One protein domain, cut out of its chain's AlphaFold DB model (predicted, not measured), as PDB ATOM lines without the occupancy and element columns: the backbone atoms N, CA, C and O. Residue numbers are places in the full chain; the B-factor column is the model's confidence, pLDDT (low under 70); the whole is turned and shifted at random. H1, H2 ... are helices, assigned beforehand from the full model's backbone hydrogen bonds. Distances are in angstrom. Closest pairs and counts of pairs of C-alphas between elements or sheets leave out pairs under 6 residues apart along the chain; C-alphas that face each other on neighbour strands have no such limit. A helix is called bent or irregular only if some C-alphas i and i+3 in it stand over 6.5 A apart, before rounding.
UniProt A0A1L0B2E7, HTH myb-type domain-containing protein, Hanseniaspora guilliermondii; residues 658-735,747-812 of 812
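What this domain is: This is residues 658 to 735 and 747 to 812 of the 812 residues of the protein "HTH myb-type domain-containing protein" of Hanseniaspora guilliermondii (UniProt A0A1L0B2E7). Short helices cross in a cluster round H1, with H2, H4, H6 and H7 on it, and two long helices, H5 and H8, lie side by side and extend from this cluster. The long helix H3 packs on H2 with residues 696 to 700 and on H4 with residues 703 to 707, and is apart from H5 and H8, while H5 and H6 lie toward opposite ends of the longest axis. The printed part has 144 residues with eight named helices, H1 to H8 in chain order, and no named strand: the class is all helix. It is compact, with a radius of gyration of the C-alphas of 16.0 A and spans of 50 by 33 by 26 A.

Where its parts are: H3, residues 696 to 712, runs 24.0 A from C-alpha 696 at (-18.894, -42.301, 2.835). H5, residues 747 to 763, and H8, residues 794 to 810, are each 24.1 A long, and H8 ends with C-alpha 810 at (-2.275, -28.444, -29.039). H5 has a kink of 31 degrees near residue 754; it is neither bent nor irregular, but only just: C-alphas 750 and 753 are 6.1 A apart. H1, residues 658 to 670, begins at C-alpha 658 at (-20.308, -27.102, -4.193) and is 17.7 A long. H6, residues 769 to 782, is 19.7 A long. The shorter helices are H2, residues 674 to 681, H4, residues 720 to 723, and H7, residues 786 to 789.

How they stand to each other: H3 touches H2 with residues 696 to 700 alone, about perpendicular at 79 degrees; their closest C-alphas are those of Asp 696 and Trp 674, 5.5 A apart. H3 also touches H4, closest at Lys 707 and Leu 722, whose C-alphas are 6.1 A apart. H1 is the hub, touching four helices. It touches H2 at a steep tilt of 62 degrees, opposite ways, with the closest C-alphas, of Gly 666 and Ile 677, 5.2 A apart. It touches H6 at a steep tilt of 60 degrees, the same way, with the C-alphas of Ile 669 and Ala 775 closest at 5.3 A. It touches H7, closest at the C-alphas of Cys 670 and Tyr 786, 4.8 A, and only just touches H4, with 3 pairs of C-alphas within 8 A, the closest those of Leu 667 and Phe 721 at 6.0 A. H5 touches H8 at a shallow tilt of 16 degrees, opposite ways, with the C-alphas of Val 759 and Ile 805 closest at 6.1 A. The helix packing is mostly crossed: of the 4 pairs of helices that touch and have a tilt, 1 is at a shallow tilt. H1 is apart from H5 and from H8. In H1, H2, H3, H6 and H8 every O i to N i+4 pair is within hydrogen-bond range; in H5 11 of 13 are, and H4 and H7 are too short for such a pair.

The domain as a whole: The two C-alphas farthest apart, those of Arg 747 and Arg 781, are 51.3 A apart. Residues 736 to 746 are not printed, and C-alphas 735 and 747 are 24.0 A apart across this cut. Of the links that are printed whole, H2 to H3 is long, with 14 residues. The mean pLDDT of the printed part is 86.0; residues 727 to 735, 747 to 753, 784 and 812 are under 70.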
ATOM      1  N   GLU A 658     -20.863 -27.256  -5.546       95.56
ATOM      2  CA  GLU A 658     -20.308 -27.102  -4.193       95.56
ATOM      3  C   GLU A 658     -19.942 -28.456  -3.563       95.56
ATOM      4  O   GLU A 658     -18.830 -28.621  -3.076       95.56
ATOM      5  N   GLU A 659     -20.828 -29.461  -3.639       96.62
ATOM      6  CA  GLU A 659     -20.534 -30.820  -3.159       96.62
ATOM      7  C   GLU A 659     -19.357 -31.458  -3.930       96.62
ATOM      8  O   GLU A 659     -18.550 -32.178  -3.343       96.62
ATOM      9  N   GLU A 660     -19.234 -31.211  -5.242       96.56
ATOM     10  CA  GLU A 660     -18.078 -31.681  -6.023       96.56
ATOM     11  C   GLU A 660     -16.781 -30.956  -5.646       96.56
ATOM     12  O   GLU A 660     -15.749 -31.612  -5.522       96.56
ATOM     13  N   ALA A 661     -16.825 -29.640  -5.424       95.56
ATOM     14  CA  ALA A 661     -15.667 -28.854  -5.005       95.56
ATOM     15  C   ALA A 661     -15.176 -29.267  -3.607       95.56
ATOM     16  O   ALA A 661     -14.002 -29.596  -3.454       95.56
ATOM     17  N   ALA A 662     -16.077 -29.355  -2.623       96.50
ATOM     18  CA  ALA A 662     -15.760 -29.764  -1.253       96.50
ATOM     19  C   ALA A 662     -15.161 -31.181  -1.185       96.50
ATOM     20  O   ALA A 662     -14.155 -31.406  -0.514       96.50
ATOM     21  N   LEU A 663     -15.717 -32.144  -1.935       97.44
ATOM     22  CA  LEU A 663     -15.138 -33.488  -2.015       97.44
ATOM     23  C   LEU A 663     -13.754 -33.486  -2.681       97.44
ATOM     24  O   LEU A 663     -12.878 -34.248  -2.274       97.44
ATOM     25  N   LEU A 664     -13.545 -32.664  -3.709       96.62
ATOM     26  CA  LEU A 664     -12.260 -32.584  -4.400       96.62
ATOM     27  C   LEU A 664     -11.177 -31.953  -3.509       96.62
ATOM     28  O   LEU A 664     -10.079 -32.497  -3.426       96.62
ATOM     29  N   GLN A 665     -11.516 -30.882  -2.787       95.31
ATOM     30  CA  GLN A 665     -10.655 -30.233  -1.795       95.31
ATOM     31  C   GLN A 665     -10.301 -31.204  -0.652       95.31
ATOM     32  O   GLN A 665      -9.128 -31.462  -0.381       95.31
ATOM     33  N   GLY A 666     -11.302 -31.876  -0.069       94.94
ATOM     34  CA  GLY A 666     -11.087 -32.895   0.962       94.94
ATOM     35  C   GLY A 666     -10.222 -34.076   0.499       94.94
ATOM     36  O   GLY A 666      -9.399 -34.572   1.268       94.94
ATOM     37  N   LEU A 667     -10.336 -34.506  -0.764       95.50
ATOM     38  CA  LEU A 667      -9.452 -35.531  -1.334       95.50
ATOM     39  C   LEU A 667      -8.005 -35.049  -1.494       95.50
ATOM     40  O   LEU A 667      -7.092 -35.828  -1.222       95.50
ATOM     41  N   LYS A 668      -7.779 -33.800  -1.913       94.25
ATOM     42  CA  LYS A 668      -6.432 -33.215  -2.002       94.25
ATOM     43  C   LYS A 668      -5.753 -33.171  -0.631       94.25
ATOM     44  O   LYS A 668      -4.610 -33.607  -0.505       94.25
ATOM     45  N   ILE A 669      -6.481 -32.713   0.391       92.12
ATOM     46  CA  ILE A 669      -5.958 -32.490   1.747       92.12
ATOM     47  C   ILE A 669      -5.825 -33.790   2.556       92.12
ATOM     48  O   ILE A 669      -4.837 -33.967   3.265       92.12
ATOM     49  N   CYS A 670      -6.793 -34.712   2.478       92.25
ATOM     50  CA  CYS A 670      -6.863 -35.906   3.341       92.25
ATOM     51  C   CYS A 670      -6.706 -37.245   2.602       92.25
ATOM     52  O   CYS A 670      -6.703 -38.308   3.242       92.25
ATOM     53  N   GLY A 671      -6.579 -37.234   1.273       92.94
ATOM     54  CA  GLY A 671      -6.640 -38.441   0.449       92.94
ATOM     55  C   GLY A 671      -8.009 -39.129   0.554       92.94
ATOM     56  O   GLY A 671      -8.976 -38.514   0.998       92.94
ATOM     57  N   PRO A 672      -8.129 -40.424   0.211       93.44
ATOM     58  CA  PRO A 672      -9.383 -41.186   0.303       93.44
ATOM     59  C   PRO A 672      -9.769 -41.567   1.751       93.44
ATOM     60  O   PRO A 672     -10.157 -42.701   2.034       93.44
ATOM     61  N   SER A 673      -9.656 -40.619   2.685       93.25
ATOM     62  CA  SER A 673      -9.991 -40.752   4.105       93.25
ATOM     63  C   SER A 673     -11.417 -40.249   4.364       93.25
ATOM     64  O   SER A 673     -11.615 -39.202   4.965       93.25
ATOM     65  N   TRP A 674     -12.418 -40.979   3.876       95.31
ATOM     66  CA  TRP A 674     -13.819 -40.528   3.758       95.31
ATOM     67  C   TRP A 674     -14.424 -39.934   5.037       95.31
ATOM     68  O   TRP A 674     -14.914 -38.810   4.994       95.31
ATOM     69  N   ALA A 675     -14.279 -40.616   6.176       93.56
ATOM     70  CA  ALA A 675     -14.744 -40.114   7.469       93.56
ATOM     71  C   ALA A 675     -14.124 -38.752   7.840       93.56
ATOM     72  O   ALA A 675     -14.823 -37.888   8.350       93.56
ATOM     73  N   LYS A 676     -12.847 -38.524   7.503       93.00
ATOM     74  CA  LYS A 676     -12.140 -37.251   7.734       93.00
ATOM     75  C   LYS A 676     -12.559 -36.161   6.746       93.00
ATOM     76  O   LYS A 676     -12.594 -34.990   7.090       93.00
ATOM     77  N   ILE A 677     -12.932 -36.536   5.521       95.25
ATOM     78  CA  ILE A 677     -13.563 -35.599   4.581       95.25
ATOM     79  C   ILE A 677     -14.933 -35.160   5.123       95.25
ATOM     80  O   ILE A 677     -15.272 -33.988   5.016       95.25
ATOM     81  N   LEU A 678     -15.704 -36.057   5.749       95.62
ATOM     82  CA  LEU A 678     -16.956 -35.690   6.422       95.62
ATOM     83  C   LEU A 678     -16.737 -34.926   7.742       95.62
ATOM     84  O   LEU A 678     -17.571 -34.106   8.092       95.62
ATOM     85  N   GLU A 679     -15.617 -35.114   8.435       93.81
ATOM     86  CA  GLU A 679     -15.210 -34.292   9.591       93.81
ATOM     87  C   GLU A 679     -14.880 -32.839   9.187       93.81
ATOM     88  O   GLU A 679     -15.147 -31.900   9.930       93.81
ATOM     89  N   LEU A 680     -14.338 -32.628   7.982       93.06
ATOM     90  CA  LEU A 680     -14.016 -31.294   7.460       93.06
ATOM     91  C   LEU A 680     -15.178 -30.609   6.722       93.06
ATOM     92  O   LEU A 680     -15.296 -29.389   6.789       93.06
ATOM     93  N   TYR A 681     -16.001 -31.381   6.004       95.81
ATOM     94  CA  TYR A 681     -16.994 -30.866   5.049       95.81
ATOM     95  C   TYR A 681     -18.430 -31.379   5.283       95.81
ATOM     96  O   TYR A 681     -19.340 -31.039   4.526       95.81
ATOM     97  N   GLY A 682     -18.642 -32.285   6.242       94.25
ATOM     98  CA  GLY A 682     -19.923 -32.947   6.511       94.25
ATOM     99  C   GLY A 682     -20.828 -32.159   7.459       94.25
ATOM    100  O   GLY A 682     -20.840 -30.935   7.457       94.25
ATOM    101  N   THR A 683     -21.640 -32.860   8.250       91.69
ATOM    102  CA  THR A 683     -22.464 -32.225   9.291       91.69
ATOM    103  C   THR A 683     -21.552 -31.738  10.413       91.69
ATOM    104  O   THR A 683     -20.774 -32.541  10.922       91.69
ATOM    105  N   ALA A 684     -21.644 -30.458  10.786       89.50
ATOM    106  CA  ALA A 684     -20.688 -29.768  11.655       89.50
ATOM    107  C   ALA A 684     -19.228 -29.830  11.146       89.50
ATOM    108  O   ALA A 684     -18.290 -29.959  11.932       89.50
ATOM    109  N   GLY A 685     -19.032 -29.763   9.823       89.56
ATOM    110  CA  GLY A 685     -17.704 -29.789   9.207       89.56
ATOM    111  C   GLY A 685     -16.848 -28.565   9.561       89.56
ATOM    112  O   GLY A 685     -17.324 -27.433   9.501       89.56
ATOM    113  N   ILE A 686     -15.572 -28.797   9.896       89.12
ATOM    114  CA  ILE A 686     -14.623 -27.763  10.370       89.12
ATOM    115  C   ILE A 686     -14.400 -26.623   9.355       89.12
ATOM    116  O   ILE A 686     -14.127 -25.496   9.761       89.12
ATOM    117  N   ILE A 687     -14.485 -26.902   8.049       89.44
ATOM    118  CA  ILE A 687     -14.286 -25.909   6.978       89.44
ATOM    119  C   ILE A 687     -15.634 -25.386   6.473       89.44
ATOM    120  O   ILE A 687     -15.826 -24.181   6.343       89.44
ATOM    121  N   ASN A 688     -16.562 -26.287   6.146       92.62
ATOM    122  CA  ASN A 688     -17.944 -25.961   5.793       92.62
ATOM    123  C   ASN A 688     -18.833 -27.212   5.905       92.62
ATOM    124  O   ASN A 688     -18.357 -28.296   6.224       92.62
ATOM    125  N   GLU A 689     -20.123 -27.083   5.595       95.56
ATOM    126  CA  GLU A 689     -21.076 -28.200   5.649       95.56
ATOM    127  C   GLU A 689     -21.568 -28.702   4.276       95.56
ATOM    128  O   GLU A 689     -22.645 -29.301   4.173       95.56
ATOM    129  N   CYS A 690     -20.841 -28.453   3.181       96.31
ATOM    130  CA  CYS A 690     -21.323 -28.764   1.828       96.31
ATOM    131  C   CYS A 690     -21.676 -30.254   1.627       96.31
ATOM    132  O   CYS A 690     -22.566 -30.577   0.840       96.31
ATOM    133  N   LEU A 691     -21.034 -31.169   2.359       96.75
ATOM    134  CA  LEU A 691     -21.263 -32.615   2.312       96.75
ATOM    135  C   LEU A 691     -22.182 -33.149   3.427       96.75
ATOM    136  O   LEU A 691     -22.364 -34.365   3.490       96.75
ATOM    137  N   LYS A 692     -22.837 -32.313   4.256       95.06
ATOM    138  CA  LYS A 692     -23.701 -32.780   5.376       95.06
ATOM    139  C   LYS A 692     -24.824 -33.750   4.992       95.06
ATOM    140  O   LYS A 692     -25.309 -34.531   5.799       95.06
ATOM    141  N   ASN A 693     -25.224 -33.734   3.721       95.00
ATOM    142  CA  ASN A 693     -26.239 -34.623   3.150       95.00
ATOM    143  C   ASN A 693     -25.643 -35.771   2.307       95.00
ATOM    144  O   ASN A 693     -26.313 -36.284   1.401       95.00
ATOM    145  N   ARG A 694     -24.378 -36.138   2.540       96.56
ATOM    146  CA  ARG A 694     -23.642 -37.198   1.839       96.56
ATOM    147  C   ARG A 694     -23.058 -38.200   2.837       96.56
ATOM    148  O   ARG A 694     -22.832 -37.896   3.999       96.56
ATOM    149  N   VAL A 695     -22.837 -39.424   2.365       95.19
ATOM    150  CA  VAL A 695     -22.338 -40.558   3.165       95.19
ATOM    151  C   VAL A 695     -21.088 -41.115   2.494       95.19
ATOM    152  O   VAL A 695     -21.034 -41.134   1.265       95.19
ATOM    153  N   ASP A 696     -20.134 -41.632   3.271       95.50
ATOM    154  CA  ASP A 696     -18.894 -42.301   2.835       95.50
ATOM    155  C   ASP A 696     -18.990 -43.073   1.510       95.50
ATOM    156  O   ASP A 696     -18.143 -42.925   0.631       95.50
ATOM    157  N   LEU A 697     -20.022 -43.909   1.347       94.38
ATOM    158  CA  LEU A 697     -20.221 -44.712   0.137       94.38
ATOM    159  C   LEU A 697     -20.454 -43.846  -1.112       94.38
ATOM    160  O   LEU A 697     -19.914 -44.138  -2.174       94.38
ATOM    161  N   GLN A 698     -21.194 -42.746  -0.981       95.31
ATOM    162  CA  GLN A 698     -21.434 -41.805  -2.075       95.31
ATOM    163  C   GLN A 698     -20.155 -41.050  -2.457       95.31
ATOM    164  O   GLN A 698     -19.920 -40.829  -3.644       95.31
ATOM    165  N   LEU A 699     -19.322 -40.680  -1.475       96.56
ATOM    166  CA  LEU A 699     -18.020 -40.048  -1.713       96.56
ATOM    167  C   LEU A 699     -17.073 -41.025  -2.435       96.56
ATOM    168  O   LEU A 699     -16.489 -40.664  -3.459       96.56
ATOM    169  N   LYS A 700     -17.000 -42.284  -1.969       94.88
ATOM    170  CA  LYS A 700     -16.265 -43.387  -2.618       94.88
ATOM    171  C   LYS A 700     -16.691 -43.565  -4.075       94.88
ATOM    172  O   LYS A 700     -15.843 -43.558  -4.967       94.88
ATOM    173  N   ASP A 701     -17.994 -43.677  -4.331       93.88
ATOM    174  CA  ASP A 701     -18.537 -43.840  -5.683       93.88
ATOM    175  C   ASP A 701     -18.230 -42.629  -6.575       93.88
ATOM    176  O   ASP A 701     -17.866 -42.790  -7.741       93.88
ATOM    177  N   LYS A 702     -18.328 -41.404  -6.044       95.50
ATOM    178  CA  LYS A 702     -18.034 -40.177  -6.794       95.50
ATOM    179  C   LYS A 702     -16.557 -40.081  -7.183       95.50
ATOM    180  O   LYS A 702     -16.261 -39.870  -8.359       95.50
ATOM    181  N   ALA A 703     -15.651 -40.327  -6.241       95.69
ATOM    182  CA  ALA A 703     -14.212 -40.347  -6.491       95.69
ATOM    183  C   ALA A 703     -13.805 -41.482  -7.449       95.69
ATOM    184  O   ALA A 703     -12.988 -41.280  -8.349       95.69
ATOM    185  N   ARG A 704     -14.426 -42.664  -7.324       93.44
ATOM    186  CA  ARG A 704     -14.249 -43.779  -8.265       93.44
ATOM    187  C   ARG A 704     -14.691 -43.391  -9.676       93.44
ATOM    188  O   ARG A 704     -13.987 -43.702 -10.631       93.44
ATOM    189  N   ASN A 705     -15.819 -42.697  -9.818       93.75
ATOM    190  CA  ASN A 705     -16.291 -42.212 -11.116       93.75
ATOM    191  C   ASN A 705     -15.333 -41.176 -11.729       93.75
ATOM    192  O   ASN A 705     -15.112 -41.212 -12.937       93.75
ATOM    193  N   TRP A 706     -14.710 -40.304 -10.927       95.06
ATOM    194  CA  TRP A 706     -13.639 -39.424 -11.413       95.06
ATOM    195  C   TRP A 706     -12.404 -40.216 -11.867       95.06
ATOM    196  O   TRP A 706     -11.918 -39.982 -12.968       95.06
ATOM    197  N   LYS A 707     -11.948 -41.217 -11.100       92.94
ATOM    198  CA  LYS A 707     -10.840 -42.102 -11.511       92.94
ATOM    199  C   LYS A 707     -11.132 -42.843 -12.822       92.94
ATOM    200  O   LYS A 707     -10.284 -42.876 -13.707       92.94
ATOM    201  N   ILE A 708     -12.340 -43.391 -12.977       90.25
ATOM    202  CA  ILE A 708     -12.783 -44.024 -14.230       90.25
ATOM    203  C   ILE A 708     -12.787 -43.002 -15.370       90.25
ATOM    204  O   ILE A 708     -12.354 -43.334 -16.467       90.25
ATOM    205  N   TRP A 709     -13.224 -41.762 -15.133       91.81
ATOM    206  CA  TRP A 709     -13.221 -40.709 -16.149       91.81
ATOM    207  C   TRP A 709     -11.803 -40.348 -16.619       91.81
ATOM    208  O   TRP A 709     -11.596 -40.285 -17.827       91.81
ATOM    209  N   PHE A 710     -10.820 -40.208 -15.721       90.94
ATOM    210  CA  PHE A 710      -9.409 -40.017 -16.102       90.94
ATOM    211  C   PHE A 710      -8.925 -41.132 -17.036       90.94
ATOM    212  O   PHE A 710      -8.460 -40.877 -18.144       90.94
ATOM    213  N   LEU A 711      -9.118 -42.383 -16.616       88.69
ATOM    214  CA  LEU A 711      -8.640 -43.554 -17.350       88.69
ATOM    215  C   LEU A 711      -9.378 -43.764 -18.687       88.69
ATOM    216  O   LEU A 711      -8.794 -44.265 -19.639       88.69
ATOM    217  N   SER A 712     -10.651 -43.363 -18.768       85.62
ATOM    218  CA  SER A 712     -11.482 -43.499 -19.978       85.62
ATOM    219  C   SER A 712     -11.228 -42.402 -21.021       85.62
ATOM    220  O   SER A 712     -11.664 -42.551 -22.157       85.62
ATOM    221  N   ASN A 713     -10.558 -41.308 -20.643       85.25
ATOM    222  CA  ASN A 713     -10.077 -40.266 -21.559       85.25
ATOM    223  C   ASN A 713      -8.565 -40.416 -21.839       85.25
ATOM    224  O   ASN A 713      -7.936 -39.465 -22.288       85.25
ATOM    225  N   GLU A 714      -7.985 -41.587 -21.537       84.12
ATOM    226  CA  GLU A 714      -6.572 -41.943 -21.780       84.12
ATOM    227  C   GLU A 714      -5.546 -40.991 -21.126       84.12
ATOM    228  O   GLU A 714      -4.382 -40.931 -21.522       84.12
ATOM    229  N   ILE A 715      -5.967 -40.275 -20.078       86.12
ATOM    230  CA  ILE A 715      -5.164 -39.267 -19.381       86.12
ATOM    231  C   ILE A 715      -4.114 -39.975 -18.530       86.12
ATOM    232  O   ILE A 715      -4.453 -40.667 -17.567       86.12
ATOM    233  N   LYS A 716      -2.835 -39.802 -18.877       82.81
ATOM    234  CA  LYS A 716      -1.737 -40.552 -18.242       82.81
ATOM    235  C   LYS A 716      -1.449 -40.078 -16.820       82.81
ATOM    236  O   LYS A 716      -1.054 -40.869 -15.967       82.81
ATOM    237  N   VAL A 717      -1.671 -38.791 -16.566       88.56
ATOM    238  CA  VAL A 717      -1.394 -38.132 -15.287       88.56
ATOM    239  C   VAL A 717      -2.593 -38.300 -14.347       88.56
ATOM    240  O   VAL A 717      -3.538 -37.509 -14.360       88.56
ATOM    241  N   LEU A 718      -2.587 -39.360 -13.534       90.62
ATOM    242  CA  LEU A 718      -3.623 -39.589 -12.521       90.62
ATOM    243  C   LEU A 718      -3.310 -38.791 -11.234       90.62
ATOM    244  O   LEU A 718      -2.203 -38.922 -10.714       90.62
ATOM    245  N   PRO A 719      -4.267 -38.035 -10.655       93.38
ATOM    246  CA  PRO A 719      -4.044 -37.307  -9.410       93.38
ATOM    247  C   PRO A 719      -3.630 -38.239  -8.253       93.38
ATOM    248  O   PRO A 719      -4.287 -39.272  -8.049       93.38
ATOM    249  N   PRO A 720      -2.613 -37.886  -7.439       91.50
ATOM    250  CA  PRO A 720      -2.099 -38.741  -6.367       91.50
ATOM    251  C   PRO A 720      -3.171 -39.229  -5.387       91.50
ATOM    252  O   PRO A 720      -3.152 -40.389  -4.973       91.50
ATOM    253  N   PHE A 721      -4.147 -38.388  -5.041       92.38
ATOM    254  CA  PHE A 721      -5.268 -38.744  -4.163       92.38
ATOM    255  C   PHE A 721      -6.273 -39.723  -4.798       92.38
ATOM    256  O   PHE A 721      -6.918 -40.486  -4.078       92.38
ATOM    257  N   LEU A 722      -6.381 -39.771  -6.134       92.88
ATOM    258  CA  LEU A 722      -7.204 -40.762  -6.844       92.88
ATOM    259  C   LEU A 722      -6.488 -42.107  -7.033       92.88
ATOM    260  O   LEU A 722      -7.160 -43.128  -7.194       92.88
ATOM    261  N   SER A 723      -5.152 -42.161  -6.970       89.38
ATOM    262  CA  SER A 723      -4.396 -43.421  -7.102       89.38
ATOM    263  C   SER A 723      -4.906 -44.506  -6.137       89.38
ATOM    264  O   SER A 723      -5.231 -45.613  -6.570       89.38
ATOM    265  N   LYS A 724      -5.128 -44.141  -4.867       87.12
ATOM    266  CA  LYS A 724      -5.592 -45.014  -3.775       87.12
ATOM    267  C   LYS A 724      -7.114 -45.261  -3.751       87.12
ATOM    268  O   LYS A 724      -7.588 -46.054  -2.942       87.12
ATOM    269  N   VAL A 725      -7.900 -44.632  -4.635       88.19
ATOM    270  CA  VAL A 725      -9.354 -44.878  -4.738       88.19
ATOM    271  C   VAL A 725      -9.622 -46.217  -5.434       88.19
ATOM    272  O   VAL A 725      -9.040 -46.523  -6.477       88.19
ATOM    273  N   THR A 726     -10.520 -47.031  -4.877       75.38
ATOM    274  CA  THR A 726     -10.787 -48.389  -5.369       75.38
ATOM    275  C   THR A 726     -11.617 -48.394  -6.659       75.38
ATOM    276  O   THR A 726     -12.707 -47.832  -6.744       75.38
ATOM    277  N   GLY A 727     -11.101 -49.076  -7.685       64.94
ATOM    278  CA  GLY A 727     -11.699 -49.146  -9.022       64.94
ATOM    279  C   GLY A 727     -10.652 -48.941 -10.117       64.94
ATOM    280  O   GLY A 727      -9.908 -47.966 -10.083       64.94
ATOM    281  N   GLY A 728     -10.600 -49.865 -11.075       59.25
ATOM    282  CA  GLY A 728      -9.711 -49.824 -12.240       59.25
ATOM    283  C   GLY A 728     -10.477 -50.117 -13.531       59.25
ATOM    284  O   GLY A 728     -11.633 -50.552 -13.480       59.25
ATOM    285  N   VAL A 729      -9.828 -49.882 -14.676       56.66
ATOM    286  CA  VAL A 729     -10.434 -49.958 -16.024       56.66
ATOM    287  C   VAL A 729     -10.964 -51.352 -16.360       56.66
ATOM    288  O   VAL A 729     -11.937 -51.477 -17.094       56.66
ATOM    289  N   GLU A 730     -10.398 -52.402 -15.766       56.94
ATOM    290  CA  GLU A 730     -10.785 -53.806 -15.969       56.94
ATOM    291  C   GLU A 730     -12.279 -54.085 -15.727       56.94
ATOM    292  O   GLU A 730     -12.853 -54.971 -16.354       56.94
ATOM    293  N   ARG A 731     -12.941 -53.306 -14.855       52.16
ATOM    294  CA  ARG A 731     -14.397 -53.395 -14.612       52.16
ATOM    295  C   ARG A 731     -15.243 -52.486 -15.516       52.16
ATOM    296  O   ARG A 731     -16.464 -52.470 -15.379       52.16
ATOM    297  N   CYS A 732     -14.612 -51.720 -16.400       49.25
ATOM    298  CA  CYS A 732     -15.234 -50.745 -17.298       49.25
ATOM    299  C   CYS A 732     -14.976 -51.034 -18.786       49.25
ATOM    300  O   CYS A 732     -15.699 -50.497 -19.622       49.25
ATOM    301  N   LEU A 733     -14.004 -51.890 -19.129       47.53
ATOM    302  CA  LEU A 733     -13.846 -52.402 -20.490       47.53
ATOM    303  C   LEU A 733     -15.097 -53.208 -20.886       47.53
ATOM    304  O   LEU A 733     -15.385 -54.231 -20.256       47.53
ATOM    305  N   PRO A 734     -15.848 -52.802 -21.927       45.22
ATOM    306  CA  PRO A 734     -16.945 -53.614 -22.426       45.22
ATOM    307  C   PRO A 734     -16.361 -54.887 -23.047       45.22
ATOM    308  O   PRO A 734     -15.660 -54.827 -24.058       45.22
ATOM    309  N   LYS A 735     -16.662 -56.050 -22.455       43.25
ATOM    310  CA  LYS A 735     -16.330 -57.349 -23.054       43.25
ATOM    311  C   LYS A 735     -16.999 -57.449 -24.428       43.25
ATOM    312  O   LYS A 735     -18.204 -57.647 -24.509       43.25
ATOM    313  N   ARG A 747     -16.828 -36.347 -36.236       49.28
ATOM    314  CA  ARG A 747     -16.278 -36.487 -34.879       49.28
ATOM    315  C   ARG A 747     -15.311 -35.359 -34.512       49.28
ATOM    316  O   ARG A 747     -15.335 -34.911 -33.369       49.28
ATOM    317  N   LYS A 748     -14.497 -34.851 -35.448       46.81
ATOM    318  CA  LYS A 748     -13.488 -33.809 -35.161       46.81
ATOM    319  C   LYS A 748     -14.122 -32.504 -34.660       46.81
ATOM    320  O   LYS A 748     -13.660 -31.948 -33.666       46.81
ATOM    321  N   LYS A 749     -15.232 -32.051 -35.262       47.12
ATOM    322  CA  LYS A 749     -15.949 -30.843 -34.795       47.12
ATOM    323  C   LYS A 749     -16.638 -31.045 -33.440       47.12
ATOM    324  O   LYS A 749     -16.598 -30.142 -32.607       47.12
ATOM    325  N   HIS A 750     -17.221 -32.220 -33.187       48.88
ATOM    326  CA  HIS A 750     -17.845 -32.515 -31.889       48.88
ATOM    327  C   HIS A 750     -16.802 -32.691 -30.763       48.88
ATOM    328  O   HIS A 750     -17.050 -32.329 -29.612       48.88
ATOM    329  N   ASN A 751     -15.592 -33.150 -31.102       56.72
ATOM    330  CA  ASN A 751     -14.484 -33.282 -30.158       56.72
ATOM    331  C   ASN A 751     -13.975 -31.932 -29.622       56.72
ATOM    332  O   ASN A 751     -13.674 -31.855 -28.436       56.72
ATOM    333  N   LYS A 752     -13.931 -30.849 -30.417       61.38
ATOM    334  CA  LYS A 752     -13.396 -29.537 -29.971       61.38
ATOM    335  C   LYS A 752     -14.127 -28.976 -28.738       61.38
ATOM    336  O   LYS A 752     -13.482 -28.588 -27.765       61.38
ATOM    337  N   LYS A 753     -15.470 -29.007 -28.720       62.09
ATOM    338  CA  LYS A 753     -16.267 -28.608 -27.536       62.09
ATOM    339  C   LYS A 753     -16.031 -29.545 -26.341       62.09
ATOM    340  O   LYS A 753     -15.915 -29.072 -25.210       62.09
ATOM    341  N   ASN A 754     -15.903 -30.852 -26.587       78.19
ATOM    342  CA  ASN A 754     -15.609 -31.836 -25.542       78.19
ATOM    343  C   ASN A 754     -14.219 -31.627 -24.921       78.19
ATOM    344  O   ASN A 754     -14.109 -31.639 -23.698       78.19
ATOM    345  N   TYR A 755     -13.178 -31.355 -25.714       82.31
ATOM    346  CA  TYR A 755     -11.837 -31.087 -25.191       82.31
ATOM    347  C   TYR A 755     -11.777 -29.820 -24.333       82.31
ATOM    348  O   TYR A 755     -11.166 -29.852 -23.270       82.31
ATOM    349  N   VAL A 756     -12.467 -28.735 -24.703       84.25
ATOM    350  CA  VAL A 756     -12.555 -27.533 -23.845       84.25
ATOM    351  C   VAL A 756     -13.206 -27.860 -22.492       84.25
ATOM    352  O   VAL A 756     -12.753 -27.374 -21.452       84.25
ATOM    353  N   ALA A 757     -14.230 -28.719 -22.473       86.44
ATOM    354  CA  ALA A 757     -14.848 -29.193 -21.235       86.44
ATOM    355  C   ALA A 757     -13.922 -30.124 -20.424       86.44
ATOM    356  O   ALA A 757     -13.867 -30.000 -19.198       86.44
ATOM    357  N   ILE A 758     -13.165 -31.009 -21.086       88.00
ATOM    358  CA  ILE A 758     -12.145 -31.870 -20.466       88.00
ATOM    359  C   ILE A 758     -11.050 -31.005 -19.831       88.00
ATOM    360  O   ILE A 758     -10.846 -31.100 -18.627       88.00
ATOM    361  N   VAL A 759     -10.427 -30.091 -20.579       89.50
ATOM    362  CA  VAL A 759      -9.388 -29.165 -20.092       89.50
ATOM    363  C   VAL A 759      -9.880 -28.334 -18.904       89.50
ATOM    364  O   VAL A 759      -9.189 -28.240 -17.889       89.50
ATOM    365  N   ARG A 760     -11.101 -27.779 -18.974       89.50
ATOM    366  CA  ARG A 760     -11.704 -27.048 -17.843       89.50
ATOM    367  C   ARG A 760     -11.851 -27.934 -16.605       89.50
ATOM    368  O   ARG A 760     -11.619 -27.469 -15.494       89.50
ATOM    369  N   ARG A 761     -12.232 -29.199 -16.794       91.31
ATOM    370  CA  ARG A 761     -12.394 -30.174 -15.712       91.31
ATOM    371  C   ARG A 761     -11.056 -30.629 -15.135       91.31
ATOM    372  O   ARG A 761     -10.974 -30.787 -13.925       91.31
ATOM    373  N   LEU A 762     -10.022 -30.794 -15.960       92.44
ATOM    374  CA  LEU A 762      -8.673 -31.169 -15.525       92.44
ATOM    375  C   LEU A 762      -8.047 -30.106 -14.623       92.44
ATOM    376  O   LEU A 762      -7.492 -30.456 -13.586       92.44
ATOM    377  N   LYS A 763      -8.225 -28.819 -14.953       93.12
ATOM    378  CA  LYS A 763      -7.753 -27.705 -14.115       93.12
ATOM    379  C   LYS A 763      -8.263 -27.758 -12.670       93.12
ATOM    380  O   LYS A 763      -7.552 -27.315 -11.781       93.12
ATOM    381  N   ALA A 764      -9.444 -28.325 -12.411       92.69
ATOM    382  CA  ALA A 764      -9.966 -28.457 -11.047       92.69
ATOM    383  C   ALA A 764      -9.172 -29.460 -10.179       92.69
ATOM    384  O   ALA A 764      -9.205 -29.365  -8.953       92.69
ATOM    385  N   PHE A 765      -8.467 -30.420 -10.795       94.94
ATOM    386  CA  PHE A 765      -7.672 -31.433 -10.089       94.94
ATOM    387  C   PHE A 765      -6.251 -30.968  -9.732       94.94
ATOM    388  O   PHE A 765      -5.627 -31.610  -8.890       94.94
ATOM    389  N   LEU A 766      -5.769 -29.859 -10.312       94.69
ATOM    390  CA  LEU A 766      -4.543 -29.178  -9.875       94.69
ATOM    391  C   LEU A 766      -4.701 -28.707  -8.427       94.69
ATOM    392  O   LEU A 766      -5.786 -28.255  -8.054       94.69
ATOM    393  N   TYR A 767      -3.644 -28.788  -7.624       94.38
ATOM    394  CA  TYR A 767      -3.625 -28.176  -6.293       94.38
ATOM    395  C   TYR A 767      -3.504 -26.653  -6.426       94.38
ATOM    396  O   TYR A 767      -2.690 -26.175  -7.215       94.38
ATOM    397  N   SER A 768      -4.292 -25.906  -5.657       93.81
ATOM    398  CA  SER A 768      -4.126 -24.466  -5.457       93.81
ATOM    399  C   SER A 768      -3.239 -24.178  -4.241       93.81
ATOM    400  O   SER A 768      -3.052 -25.030  -3.373       93.81
ATOM    401  N   GLU A 769      -2.745 -22.945  -4.135       91.56
ATOM    402  CA  GLU A 769      -2.057 -22.453  -2.930       91.56
ATOM    403  C   GLU A 769      -2.941 -22.577  -1.677       91.56
ATOM    404  O   GLU A 769      -2.466 -22.911  -0.594       91.56
ATOM    405  N   GLU A 770      -4.253 -22.392  -1.836       91.25
ATOM    406  CA  GLU A 770      -5.243 -22.547  -0.769       91.25
ATOM    407  C   GLU A 770      -5.382 -24.008  -0.301       91.25
ATOM    408  O   GLU A 770      -5.466 -24.254   0.902       91.25
ATOM    409  N   ASP A 771      -5.305 -24.995  -1.209       91.31
ATOM    410  CA  ASP A 771      -5.245 -26.416  -0.828       91.31
ATOM    411  C   ASP A 771      -4.007 -26.713   0.040       91.31
ATOM    412  O   ASP A 771      -4.090 -27.489   0.995       91.31
ATOM    413  N   ILE A 772      -2.861 -26.093  -0.277       90.56
ATOM    414  CA  ILE A 772      -1.603 -26.244   0.472       90.56
ATOM    415  C   ILE A 772      -1.711 -25.560   1.841       90.56
ATOM    416  O   ILE A 772      -1.367 -26.167   2.858       90.56
ATOM    417  N   LYS A 773      -2.234 -24.328   1.890       91.81
ATOM    418  CA  LYS A 773      -2.445 -23.567   3.130       91.81
ATOM    419  C   LYS A 773      -3.343 -24.332   4.106       91.81
ATOM    420  O   LYS A 773      -2.926 -24.607   5.230       91.81
ATOM    421  N   ILE A 774      -4.516 -24.774   3.652       89.69
ATOM    422  CA  ILE A 774      -5.462 -25.550   4.468       89.69
ATOM    423  C   ILE A 774      -4.843 -26.891   4.904       89.69
ATOM    424  O   ILE A 774      -5.030 -27.333   6.040       89.69
ATOM    425  N   ALA A 775      -4.057 -27.544   4.039       88.12
ATOM    426  CA  ALA A 775      -3.352 -28.768   4.408       88.12
ATOM    427  C   ALA A 775      -2.287 -28.545   5.500       88.12
ATOM    428  O   ALA A 775      -2.091 -29.435   6.331       88.12
ATOM    429  N   ASN A 776      -1.634 -27.380   5.538       88.56
ATOM    430  CA  ASN A 776      -0.708 -27.004   6.608       88.56
ATOM    431  C   ASN A 776      -1.451 -26.706   7.921       88.56
ATOM    432  O   ASN A 776      -1.114 -27.301   8.943       88.56
ATOM    433  N   GLU A 777      -2.529 -25.920   7.894       88.44
ATOM    434  CA  GLU A 777      -3.362 -25.640   9.079       88.44
ATOM    435  C   GLU A 777      -3.920 -26.935   9.718       88.44
ATOM    436  O   GLU A 777      -3.898 -27.122  10.938       88.44
ATOM    437  N   ILE A 778      -4.352 -27.902   8.899       84.62
ATOM    438  CA  ILE A 778      -4.817 -29.222   9.366       84.62
ATOM    439  C   ILE A 778      -3.665 -30.120   9.849       84.62
ATOM    440  O   ILE A 778      -3.874 -31.008  10.688       84.62
ATOM    441  N   LYS A 779      -2.437 -29.923   9.351       83.69
ATOM    442  CA  LYS A 779      -1.248 -30.617   9.870       83.69
ATOM    443  C   LYS A 779      -0.965 -30.183  11.305       83.69
ATOM    444  O   LYS A 779      -0.729 -31.056  12.136       83.69
ATOM    445  N   GLU A 780      -1.020 -28.884  11.585       81.56
ATOM    446  CA  GLU A 780      -0.774 -28.326  12.919       81.56
ATOM    447  C   GLU A 780      -1.826 -28.788  13.927       81.56
ATOM    448  O   GLU A 780      -1.471 -29.306  14.983       81.56
ATOM    449  N   ARG A 781      -3.112 -28.699  13.565       78.62
ATOM    450  CA  ARG A 781      -4.212 -29.094  14.458       78.62
ATOM    451  C   ARG A 781      -4.277 -30.608  14.686       78.62
ATOM    452  O   ARG A 781      -4.338 -31.053  15.827       78.62
ATOM    453  N   ASN A 782      -4.230 -31.407  13.613       70.56
ATOM    454  CA  ASN A 782      -4.617 -32.825  13.681       70.56
ATOM    455  C   ASN A 782      -3.536 -33.827  13.211       70.56
ATOM    456  O   ASN A 782      -3.718 -35.033  13.384       70.56
ATOM    457  N   LYS A 783      -2.414 -33.383  12.615       72.56
ATOM    458  CA  LYS A 783      -1.365 -34.230  11.985       72.56
ATOM    459  C   LYS A 783      -1.842 -35.070  10.775       72.56
ATOM    460  O   LYS A 783      -1.377 -36.192  10.572       72.56
ATOM    461  N   ILE A 784      -2.783 -34.561   9.964       64.31
ATOM    462  CA  ILE A 784      -3.518 -35.371   8.953       64.31
ATOM    463  C   ILE A 784      -3.151 -35.105   7.476       64.31
ATOM    464  O   ILE A 784      -3.525 -35.918   6.630       64.31
ATOM    465  N   SER A 785      -2.400 -34.048   7.142       81.50
ATOM    466  CA  SER A 785      -2.096 -33.674   5.742       81.50
ATOM    467  C   SER A 785      -1.615 -34.847   4.872       81.50
ATOM    468  O   SER A 785      -0.547 -35.414   5.098       81.50
ATOM    469  N   TYR A 786      -2.402 -35.201   3.854       82.50
ATOM    470  CA  TYR A 786      -2.092 -36.243   2.871       82.50
ATOM    471  C   TYR A 786      -0.959 -35.823   1.938       82.50
ATOM    472  O   TYR A 786      -0.139 -36.667   1.579       82.50
ATOM    473  N   ILE A 787      -0.889 -34.534   1.597       84.25
ATOM    474  CA  ILE A 787       0.206 -33.942   0.820       84.25
ATOM    475  C   ILE A 787       1.534 -34.232   1.524       84.25
ATOM    476  O   ILE A 787       2.404 -34.894   0.965       84.25
ATOM    477  N   LEU A 788       1.634 -33.851   2.800       78.50
ATOM    478  CA  LEU A 788       2.860 -34.012   3.580       78.50
ATOM    479  C   LEU A 788       3.126 -35.472   3.973       78.50
ATOM    480  O   LEU A 788       4.267 -35.914   3.944       78.50
ATOM    481  N   LYS A 789       2.089 -36.254   4.309       84.50
ATOM    482  CA  LYS A 789       2.248 -37.656   4.739       84.50
ATOM    483  C   LYS A 789       2.759 -38.593   3.637       84.50
ATOM    484  O   LYS A 789       3.296 -39.650   3.955       84.50
ATOM    485  N   ASN A 790       2.529 -38.266   2.368       84.69
ATOM    486  CA  ASN A 790       3.003 -39.075   1.239       84.69
ATOM    487  C   ASN A 790       4.079 -38.344   0.424       84.69
ATOM    488  O   ASN A 790       4.288 -38.735  -0.719       84.69
ATOM    489  N   GLU A 791       4.688 -37.290   0.988       85.75
ATOM    490  CA  GLU A 791       5.766 -36.504   0.365       85.75
ATOM    491  C   GLU A 791       5.436 -36.114  -1.086       85.75
ATOM    492  O   GLU A 791       6.218 -36.299  -2.014       85.75
ATOM    493  N   ILE A 792       4.206 -35.627  -1.290       87.00
ATOM    494  CA  ILE A 792       3.710 -35.287  -2.622       87.00
ATOM    495  C   ILE A 792       4.377 -33.991  -3.060       87.00
ATOM    496  O   ILE A 792       4.037 -32.923  -2.554       87.00
ATOM    497  N   ASP A 793       5.272 -34.096  -4.039       91.75
ATOM    498  CA  ASP A 793       5.771 -32.953  -4.794       91.75
ATOM    499  C   ASP A 793       4.610 -32.350  -5.608       91.75
ATOM    500  O   ASP A 793       4.205 -32.846  -6.668       91.75
ATOM    501  N   VAL A 794       3.999 -31.316  -5.027       91.88
ATOM    502  CA  VAL A 794       2.834 -30.627  -5.587       91.88
ATOM    503  C   VAL A 794       3.205 -29.906  -6.878       91.88
ATOM    504  O   VAL A 794       2.415 -29.927  -7.822       91.88
ATOM    505  N   ASP A 795       4.407 -29.334  -6.946       92.50
ATOM    506  CA  ASP A 795       4.881 -28.577  -8.099       92.50
ATOM    507  C   ASP A 795       5.203 -29.515  -9.260       92.50
ATOM    508  O   ASP A 795       4.732 -29.291 -10.376       92.50
ATOM    509  N   GLN A 796       5.900 -30.629  -9.017       94.00
ATOM    510  CA  GLN A 796       6.117 -31.668 -10.026       94.00
ATOM    511  C   GLN A 796       4.785 -32.213 -10.559       94.00
ATOM    512  O   GLN A 796       4.623 -32.349 -11.777       94.00
ATOM    513  N   TYR A 797       3.813 -32.502  -9.683       93.56
ATOM    514  CA  TYR A 797       2.494 -32.969 -10.112       93.56
ATOM    515  C   TYR A 797       1.754 -31.911 -10.942       93.56
ATOM    516  O   TYR A 797       1.303 -32.217 -12.049       93.56
ATOM    517  N   ASN A 798       1.646 -30.677 -10.442       94.81
ATOM    518  CA  ASN A 798       0.947 -29.591 -11.123       94.81
ATOM    519  C   ASN A 798       1.603 -29.277 -12.477       94.81
ATOM    520  O   ASN A 798       0.891 -29.170 -13.472       94.81
ATOM    521  N   ASN A 799       2.936 -29.224 -12.555       94.88
ATOM    522  CA  ASN A 799       3.673 -29.013 -13.803       94.88
ATOM    523  C   ASN A 799       3.425 -30.144 -14.811       94.88
ATOM    524  O   ASN A 799       3.068 -29.884 -15.959       94.88
ATOM    525  N   THR A 800       3.521 -31.408 -14.382       93.75
ATOM    526  CA  THR A 800       3.252 -32.574 -15.247       93.75
ATOM    527  C   THR A 800       1.804 -32.576 -15.755       93.75
ATOM    528  O   THR A 800       1.536 -32.877 -16.919       93.75
ATOM    529  N   MET A 801       0.856 -32.200 -14.895       92.56
ATOM    530  CA  MET A 801      -0.565 -32.096 -15.219       92.56
ATOM    531  C   MET A 801      -0.864 -30.911 -16.158       92.56
ATOM    532  O   MET A 801      -1.688 -31.040 -17.063       92.56
ATOM    533  N   CYS A 802      -0.180 -29.776 -15.990       93.12
ATOM    534  CA  CYS A 802      -0.259 -28.623 -16.889       93.12
ATOM    535  C   CYS A 802       0.300 -28.941 -18.281       93.12
ATOM    536  O   CYS A 802      -0.369 -28.630 -19.263       93.12
ATOM    537  N   LEU A 803       1.437 -29.640 -18.375       93.81
ATOM    538  CA  LEU A 803       1.997 -30.106 -19.650       93.81
ATOM    539  C   LEU A 803       1.049 -31.066 -20.387       93.81
ATOM    540  O   LEU A 803       0.873 -30.951 -21.596       93.81
ATOM    541  N   GLU A 804       0.383 -31.983 -19.677       90.94
ATOM    542  CA  GLU A 804      -0.636 -32.857 -20.281       90.94
ATOM    543  C   GLU A 804      -1.874 -32.050 -20.730       90.94
ATOM    544  O   GLU A 804      -2.426 -32.303 -21.803       90.94
ATOM    545  N   ILE A 805      -2.287 -31.030 -19.966       91.62
ATOM    546  CA  ILE A 805      -3.351 -30.092 -20.363       91.62
ATOM    547  C   ILE A 805      -2.957 -29.294 -21.617       91.62
ATOM    548  O   ILE A 805      -3.808 -29.070 -22.475       91.62
ATOM    549  N   GLU A 806      -1.708 -28.850 -21.741       91.56
ATOM    550  CA  GLU A 806      -1.201 -28.110 -22.904       91.56
ATOM    551  C   GLU A 806      -1.088 -28.999 -24.131       91.56
ATOM    552  O   GLU A 806      -1.700 -28.688 -25.149       91.56
ATOM    553  N   ARG A 807      -0.506 -30.190 -23.989       88.31
ATOM    554  CA  ARG A 807      -0.542 -31.227 -25.022       88.31
ATOM    555  C   ARG A 807      -1.971 -31.523 -25.482       88.31
ATOM    556  O   ARG A 807      -2.206 -31.744 -26.667       88.31
ATOM    557  N   MET A 808      -2.946 -31.546 -24.572       85.25
ATOM    558  CA  MET A 808      -4.352 -31.694 -24.950       85.25
ATOM    559  C   MET A 808      -4.908 -30.478 -25.685       85.25
ATOM    560  O   MET A 808      -5.768 -30.698 -26.524       85.25
ATOM    561  N   LYS A 809      -4.452 -29.244 -25.420       86.62
ATOM    562  CA  LYS A 809      -4.835 -28.046 -26.192       86.62
ATOM    563  C   LYS A 809      -4.235 -28.046 -27.596       86.62
ATOM    564  O   LYS A 809      -4.944 -27.699 -28.530       86.62
ATOM    565  N   ASP A 810      -2.980 -28.455 -27.747       84.56
ATOM    566  CA  ASP A 810      -2.275 -28.444 -29.039       84.56
ATOM    567  C   ASP A 810      -2.888 -29.433 -30.047       84.56
ATOM    568  O   ASP A 810      -2.750 -29.279 -31.258       84.56
ATOM    569  N   ASN A 811      -3.624 -30.433 -29.551       74.00
ATOM    570  CA  ASN A 811      -4.401 -31.378 -30.354       74.00
ATOM    571  C   ASN A 811      -5.807 -30.855 -30.774       74.00
ATOM    572  O   ASN A 811      -6.574 -31.637 -31.344       74.00
ATOM    573  N   ILE A 812      -6.184 -29.594 -30.477       69.94
ATOM    574  CA  ILE A 812      -7.549 -29.024 -30.659       69.94
ATOM    575  C   ILE A 812      -7.659 -28.026 -31.816       69.94
ATOM    576  O   ILE A 812      -8.583 -28.193 -32.646       69.94
TER     577      ILE A 812